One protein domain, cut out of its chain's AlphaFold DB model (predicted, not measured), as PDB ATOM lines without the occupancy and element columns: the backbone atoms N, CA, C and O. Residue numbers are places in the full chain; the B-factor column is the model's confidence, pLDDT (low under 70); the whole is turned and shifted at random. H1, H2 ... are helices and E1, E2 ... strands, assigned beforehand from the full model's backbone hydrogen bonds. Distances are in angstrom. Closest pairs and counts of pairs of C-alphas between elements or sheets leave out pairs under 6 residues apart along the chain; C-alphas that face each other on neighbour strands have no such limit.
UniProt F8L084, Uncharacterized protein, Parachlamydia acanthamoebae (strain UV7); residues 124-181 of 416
ATOM      1  N   GLU A 124     118.428 121.050 105.189       37.06
ATOM      2  CA  GLU A 124     118.176 120.786 103.778       37.06
ATOM      3  C   GLU A 124     116.673 120.915 103.587       37.06
ATOM      4  O   GLU A 124     115.900 120.378 104.383       37.06
ATOM      5  N   ILE A 125     116.280 121.689 102.580       42.84
ATOM      6  CA  ILE A 125     114.896 121.837 102.160       42.84
ATOM      7  C   ILE A 125     114.340 120.414 101.989       42.84
ATOM      8  O   ILE A 125     114.721 119.706 101.066       42.84
ATOM      9  N   LEU A 126     113.486 119.980 102.922       52.25
ATOM     10  CA  LEU A 126     112.819 118.668 102.908       52.25
ATOM     11  C   LEU A 126     111.707 118.594 101.848       52.25
ATOM     12  O   LEU A 126     111.062 117.559 101.701       52.25
ATOM     13  N   ALA A 127     111.470 119.688 101.123       59.50
ATOM     14  CA  ALA A 127     110.523 119.725 100.027       59.50
ATOM     15  C   ALA A 127     111.121 119.027  98.799       59.50
ATOM     16  O   ALA A 127     112.281 119.290  98.464       59.50
ATOM     17  N   PRO A 128     110.354 118.182  98.096       71.88
ATOM     18  CA  PRO A 128     110.797 117.648  96.822       71.88
ATOM     19  C   PRO A 128     111.028 118.812  95.852       71.88
ATOM     20  O   PRO A 128     110.126 119.603  95.564       71.88
ATOM     21  N   TYR A 129     112.282 118.937  95.415       76.25
ATOM     22  CA  TYR A 129     112.714 119.921  94.437       76.25
ATOM     23  C   TYR A 129     112.730 119.277  93.053       76.25
ATOM     24  O   TYR A 129     113.469 118.320  92.814       76.25
ATOM     25  N   PHE A 130     111.923 119.816  92.147       79.25
ATOM     26  CA  PHE A 130     111.836 119.370  90.766       79.25
ATOM     27  C   PHE A 130     112.647 120.328  89.902       79.25
ATOM     28  O   PHE A 130     112.301 121.499  89.741       79.25
ATOM     29  N   LYS A 131     113.771 119.856  89.374       74.62
ATOM     30  CA  LYS A 131     114.616 120.688  88.520       74.62
ATOM     31  C   LYS A 131     113.918 120.907  87.176       74.62
ATOM     32  O   LYS A 131     113.677 119.938  86.463       74.62
ATOM     33  N   ASP A 132     113.602 122.165  86.869       67.88
ATOM     34  CA  ASP A 132     113.030 122.628  85.595       67.88
ATOM     35  C   ASP A 132     111.792 121.842  85.112       67.88
ATOM     36  O   ASP A 132     111.534 121.749  83.915       67.88
ATOM     37  N   ASN A 133     111.016 121.255  86.035       81.75
ATOM     38  CA  ASN A 133     109.888 120.391  85.687       81.75
ATOM     39  C   ASN A 133     108.647 120.702  86.536       81.75
ATOM     40  O   ASN A 133     108.392 120.079  87.571       81.75
ATOM     41  N   SER A 134     107.875 121.693  86.088       86.69
ATOM     42  CA  SER A 134     106.617 122.085  86.731       86.69
ATOM     43  C   SER A 134     105.557 120.989  86.662       86.69
ATOM     44  O   SER A 134     104.792 120.833  87.608       86.69
ATOM     45  N   GLU A 135     105.513 120.212  85.578       87.25
ATOM     46  CA  GLU A 135     104.516 119.151  85.393       87.25
ATOM     47  C   GLU A 135     104.675 118.051  86.444       87.25
ATOM     48  O   GLU A 135     103.700 117.671  87.089       87.25
ATOM     49  N   GLN A 136     105.909 117.606  86.702       87.00
ATOM     50  CA  GLN A 136     106.196 116.632  87.757       87.00
ATOM     51  C   GLN A 136     105.885 117.177  89.153       87.00
ATOM     52  O   GLN A 136     105.379 116.436  89.995       87.00
ATOM     53  N   ALA A 137     106.156 118.462  89.405       85.12
ATOM     54  CA  ALA A 137     105.818 119.087  90.680       85.12
ATOM     55  C   ALA A 137     104.298 119.122  90.907       85.12
ATOM     56  O   ALA A 137     103.827 118.825  92.008       85.12
ATOM     57  N   VAL A 138     103.524 119.446  89.868       86.44
ATOM     58  CA  VAL A 138     102.058 119.469  89.925       86.44
ATOM     59  C   VAL A 138     101.488 118.056  90.063       86.44
ATOM     60  O   VAL A 138     100.653 117.849  90.939       86.44
ATOM     61  N   ASP A 139     101.962 117.079  89.286       86.56
ATOM     62  CA  ASP A 139     101.530 115.673  89.388       86.56
ATOM     63  C   ASP A 139     101.846 115.080  90.773       86.56
ATOM     64  O   ASP A 139     101.009 114.410  91.385       86.56
ATOM     65  N   PHE A 140     103.022 115.398  91.326       87.75
ATOM     66  CA  PHE A 140     103.369 115.053  92.702       87.75
ATOM     67  C   PHE A 140     102.373 115.658  93.694       87.75
ATOM     68  O   PHE A 140     101.828 114.938  94.533       87.75
ATOM     69  N   LEU A 141     102.099 116.963  93.593       87.31
ATOM     70  CA  LEU A 141     101.169 117.631  94.497       87.31
ATOM     71  C   LEU A 141      99.762 117.043  94.380       87.31
ATOM     72  O   LEU A 141      99.172 116.727  95.406       87.31
ATOM     73  N   GLN A 142      99.266 116.783  93.169       85.88
ATOM     74  CA  GLN A 142      97.966 116.145  92.913       85.88
ATOM     75  C   GLN A 142      97.827 114.736  93.509       85.88
ATOM     76  O   GLN A 142      96.704 114.270  93.726       85.88
ATOM     77  N   LYS A 143      98.933 114.081  93.875       84.06
ATOM     78  CA  LYS A 143      98.949 112.787  94.579       84.06
ATOM     79  C   LYS A 143      99.300 112.901  96.069       84.06
ATOM     80  O   LYS A 143      99.021 111.978  96.828       84.06
ATOM     81  N   ALA A 144      99.889 114.016  96.498       82.81
ATOM     82  CA  ALA A 144     100.329 114.240  97.874       82.81
ATOM     83  C   ALA A 144      99.189 114.673  98.823       82.81
ATOM     84  O   ALA A 144      98.218 115.268  98.370       82.81
ATOM     85  N   PRO A 145      99.291 114.460 100.146       78.81
ATOM     86  CA  PRO A 145      98.310 114.979 101.109       78.81
ATOM     87  C   PRO A 145      98.143 116.507 101.041       78.81
ATOM     88  O   PRO A 145      99.079 117.217 100.647       78.81
ATOM     89  N   ILE A 146      96.988 117.032 101.462       80.25
ATOM     90  CA  ILE A 146      96.783 118.483 101.561       80.25
ATOM     91  C   ILE A 146      97.805 119.102 102.532       80.25
ATOM     92  O   ILE A 146      98.241 118.498 103.511       80.25
ATOM     93  N   GLY A 147      98.234 120.328 102.239       73.44
ATOM     94  CA  GLY A 147      99.266 121.026 103.000       73.44
ATOM     95  C   GLY A 147     100.692 120.636 102.611       73.44
ATOM     96  O   GLY A 147     101.636 121.276 103.076       73.44
ATOM     97  N   THR A 148     100.864 119.648 101.727       82.94
ATOM     98  CA  THR A 148     102.155 119.393 101.083       82.94
ATOM     99  C   THR A 148     102.499 120.546 100.146       82.94
ATOM    100  O   THR A 148     101.631 121.091  99.456       82.94
ATOM    101  N   TYR A 149     103.781 120.894 100.100       87.88
ATOM    102  CA  TYR A 149     104.316 121.852  99.147       87.88
ATOM    103  C   TYR A 149     105.470 121.248  98.344       87.88
ATOM    104  O   TYR A 149     106.173 120.348  98.808       87.88
ATOM    105  N   ALA A 150     105.648 121.747  97.127       88.62
ATOM    106  CA  ALA A 150     106.718 121.372  96.215       88.62
ATOM    107  C   ALA A 150     107.398 122.630  95.687       88.62
ATOM    108  O   ALA A 150     106.795 123.707  95.648       88.62
ATOM    109  N   VAL A 151     108.657 122.488  95.282       87.12
ATOM    110  CA  VAL A 151     109.431 123.595  94.726       87.12
ATOM    111  C   VAL A 151     110.007 123.182  93.381       87.12
ATOM    112  O   VAL A 151     110.536 122.082  93.253       87.12
ATOM    113  N   TRP A 152     109.949 124.053  92.379       88.19
ATOM    114  CA  TRP A 152     110.690 123.866  91.130       88.19
ATOM    115  C   TRP A 152     111.380 125.153  90.711       88.19
ATOM    116  O   TRP A 152     111.051 126.237  91.186       88.19
ATOM    117  N   GLN A 153     112.366 125.042  89.831       84.81
ATOM    118  CA  GLN A 153     113.005 126.208  89.238       84.81
ATOM    119  C   GLN A 153     112.209 126.671  88.015       84.81
ATOM    120  O   GLN A 153     111.951 125.882  87.114       84.81
ATOM    121  N   GLN A 154     111.790 127.940  87.998       84.06
ATOM    122  CA  GLN A 154     111.097 128.532  86.846       84.06
ATOM    123  C   GLN A 154     112.085 129.161  85.866       84.06
ATOM    124  O   GLN A 154     111.877 129.117  84.660       84.06
ATOM    125  N   ASN A 155     113.142 129.791  86.381       82.25
ATOM    126  CA  ASN A 155     114.205 130.386  85.578       82.25
ATOM    127  C   ASN A 155     115.496 130.510  86.405       82.25
ATOM    128  O   ASN A 155     115.573 130.064  87.549       82.25
ATOM    129  N   SER A 156     116.534 131.137  85.850       80.06
ATOM    130  CA  SER A 156     117.832 131.314  86.522       80.06
ATOM    131  C   SER A 156     117.791 132.163  87.800       80.06
ATOM    132  O   SER A 156     118.771 132.177  88.540       80.06
ATOM    133  N   LYS A 157     116.686 132.870  88.069       82.88
ATOM    134  CA  LYS A 157     116.538 133.806  89.192       82.88
ATOM    135  C   LYS A 157     115.428 133.435  90.170       82.88
ATOM    136  O   LYS A 157     115.444 133.955  91.280       82.88
ATOM    137  N   ASN A 158     114.498 132.557  89.794       84.38
ATOM    138  CA  ASN A 158     113.291 132.271  90.565       84.38
ATOM    139  C   ASN A 158     113.036 130.767  90.717       84.38
ATOM    140  O   ASN A 158     113.077 129.991  89.757       84.38
ATOM    141  N   LEU A 159     112.681 130.400  91.941       86.12
ATOM    142  CA  LEU A 159     111.959 129.193  92.298       86.12
ATOM    143  C   LEU A 159     110.455 129.478  92.293       86.12
ATOM    144  O   LEU A 159     110.023 130.608  92.507       86.12
ATOM    145  N   MET A 160     109.655 128.443  92.111       89.25
ATOM    146  CA  MET A 160     108.220 128.458  92.350       89.25
ATOM    147  C   MET A 160     107.934 127.528  93.510       89.25
ATOM    148  O   MET A 160     108.323 126.364  93.477       89.25
ATOM    149  N   LEU A 161     107.266 128.050  94.530       89.56
ATOM    150  CA  LEU A 161     106.751 127.292  95.658       89.56
ATOM    151  C   LEU A 161     105.265 127.058  95.417       89.56
ATOM    152  O   LEU A 161     104.512 128.030  95.365       89.56
ATOM    153  N   ALA A 162     104.839 125.805  95.290       89.62
ATOM    154  CA  ALA A 162     103.424 125.477  95.187       89.62
ATOM    155  C   ALA A 162     102.921 124.653  96.359       89.62
ATOM    156  O   ALA A 162     103.625 123.785  96.865       89.62
ATOM    157  N   PHE A 163     101.680 124.917  96.746       88.25
ATOM    158  CA  PHE A 163     100.954 124.231  97.801       88.25
ATOM    159  C   PHE A 163      99.787 123.477  97.206       88.25
ATOM    160  O   PHE A 163      99.076 124.015  96.360       88.25
ATOM    161  N   ARG A 164      99.535 122.278  97.726       86.38
ATOM    162  CA  ARG A 164      98.224 121.656  97.595       86.38
ATOM    163  C   ARG A 164      97.332 122.129  98.736       86.38
ATOM    164  O   ARG A 164      97.575 121.785  99.892       86.38
ATOM    165  N   ILE A 165      96.297 122.891  98.407       85.38
ATOM    166  CA  ILE A 165      95.310 123.380  99.369       85.38
ATOM    167  C   ILE A 165      94.014 122.558  99.285       85.38
ATOM    168  O   ILE A 165      93.710 121.991  98.228       85.38
ATOM    169  N   PRO A 166      93.245 122.464 100.382       76.12
ATOM    170  CA  PRO A 166      91.948 121.805 100.356       76.12
ATOM    171  C   PRO A 166      90.968 122.584  99.465       76.12
ATOM    172  O   PRO A 166      91.020 123.805  99.382       76.12
ATOM    173  N   SER A 167      90.087 121.871  98.766       75.88
ATOM    174  CA  SER A 167      88.993 122.441  97.970       75.88
ATOM    175  C   SER A 167      87.888 121.394  97.819       75.88
ATOM    176  O   SER A 167      88.149 120.197  97.957       75.88
ATOM    177  N   SER A 168      86.656 121.848  97.582       61.06
ATOM    178  CA  SER A 168      85.424 121.050  97.656       61.06
ATOM    179  C   SER A 168      85.337 119.897  96.656       61.06
ATOM    180  O   SER A 168      84.608 118.941  96.902       61.06
ATOM    181  N   LYS A 169      86.070 119.964  95.536       61.78
ATOM    182  CA  LYS A 169      86.031 118.942  94.471       61.78
ATOM    183  C   LYS A 169      87.373 118.231  94.312       61.78
ATOM    184  O   LYS A 169      87.442 117.010  94.405       61.78
ATOM    185  N   HIS A 170      88.453 118.993  94.145       62.28
ATOM    186  CA  HIS A 170      89.823 118.485  94.046       62.28
ATOM    187  C   HIS A 170      90.779 119.470  94.712       62.28
ATOM    188  O   HIS A 170      90.570 120.675  94.609       62.28
ATOM    189  N   GLY A 171      91.830 118.974  95.374       65.75
ATOM    190  CA  GLY A 171      92.843 119.845  95.976       65.75
ATOM    191  C   GLY A 171      93.423 120.801  94.932       65.75
ATOM    192  O   GLY A 171      93.857 120.360  93.869       65.75
ATOM    193  N   LEU A 172      93.403 122.102  95.222       76.69
ATOM    194  CA  LEU A 172      93.923 123.118  94.310       76.69
ATOM    195  C   LEU A 172      95.431 123.235  94.502       76.69
ATOM    196  O   LEU A 172      95.921 123.225  95.631       76.69
ATOM    197  N   VAL A 173      96.166 123.362  93.401       80.38
ATOM    198  CA  VAL A 173      97.595 123.669  93.439       80.38
ATOM    199  C   VAL A 173      97.771 125.161  93.199       80.38
ATOM    200  O   VAL A 173      97.422 125.658  92.132       80.38
ATOM    201  N   ILE A 174      98.309 125.873  94.186       82.31
ATOM    202  CA  ILE A 174      98.562 127.319  94.109       82.31
ATOM    203  C   ILE A 174     100.055 127.545  94.220       82.31
ATOM    204  O   ILE A 174     100.684 126.995  95.119       82.31
ATOM    205  N   SER A 175     100.615 128.369  93.337       84.94
ATOM    206  CA  SER A 175     102.051 128.624  93.276       84.94
ATOM    207  C   SER A 175     102.403 130.095  93.455       84.94
ATOM    208  O   SER A 175     101.704 130.960  92.935       84.94
ATOM    209  N   GLN A 176     103.529 130.366  94.109       87.62
ATOM    210  CA  GLN A 176     104.089 131.704  94.277       87.62
ATOM    211  C   GLN A 176     105.599 131.716  93.989       87.62
ATOM    212  O   GLN A 176     106.286 130.734  94.295       87.62
ATOM    213  N   PRO A 177     106.132 132.800  93.402       89.00
ATOM    214  CA  PRO A 177     107.552 132.907  93.101       89.00
ATOM    215  C   PRO A 177     108.380 133.159  94.368       89.00
ATOM    216  O   PRO A 177     107.984 133.916  95.251       89.00
ATOM    217  N   VAL A 178     109.566 132.557  94.425       87.44
ATOM    218  CA  VAL A 178     110.580 132.742  95.470       87.44
ATOM    219  C   VAL A 178     111.919 133.045  94.791       87.44
ATOM    220  O   VAL A 178     112.333 132.280  93.921       87.44
ATOM    221  N   PRO A 179     112.643 134.114  95.161       82.44
ATOM    222  CA  PRO A 179     113.962 134.387  94.592       82.44
ATOM    223  C   PRO A 179     114.925 133.217  94.821       82.44
ATOM    224  O   PRO A 179     114.998 132.704  95.935       82.44
ATOM    225  N   LEU A 180     115.684 132.815  93.799       83.69
ATOM    226  CA  LEU A 180     116.723 131.781  93.866       83.69
ATOM    227  C   LEU A 180     118.051 132.408  94.323       83.69
ATOM    228  O   LEU A 180     118.838 132.899  93.518       83.69
ATOM    229  N   ASN A 181     118.283 132.434  95.634       82.19
ATOM    230  CA  ASN A 181     119.478 132.990  96.269       82.19
ATOM    231  C   ASN A 181     119.726 132.334  97.647       82.19
ATOM    232  O   ASN A 181     119.059 131.377  98.031       82.19
TER     233      ASN A 181
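This is residues 124 to 181 of the 416 residues of an uncharacterized protein of Parachlamydia acanthamoebae (strain UV7) (UniProt F8L084). A narrow three-stranded sheet has H1 over one face, in two layers. It is a meander, each strand the antiparallel neighbour of the one before, ordered E1, E2, E3. The printed part has 58 residues, with H1, E1, E2, E3 along the chain, class mixed. It is compact, radius of gyration of the C-alphas 11.2 A, and elongated, spanning 35 by 19 by 18 A.

From first to last C-alpha, E2, residues 158 to 165, is 21.9 A; E3, residues 172 to 179, 23.0 A, ending at (113.962, 134.387, 94.592); E1, residues 149 to 153, 13.9 A; H1, residues 134 to 143, 14.4 A, beginning at (106.617, 122.085, 86.731).

E2 forms hairpins with E1 and E3. Within hydrogen-bond range are N 150 and O 162, 2.9 A, and N 161 and O 176, 2.9 A. H1 is on the sheet, height 8.3 A, over E2; closest C-alphas are Leu 141 and Arg 164, 5.9 A. Every O i to N i+4 pair in H1 is within range.

The printed part has no cut. Residues 124 to 127, 132 and 168 to 171 have pLDDT under 70.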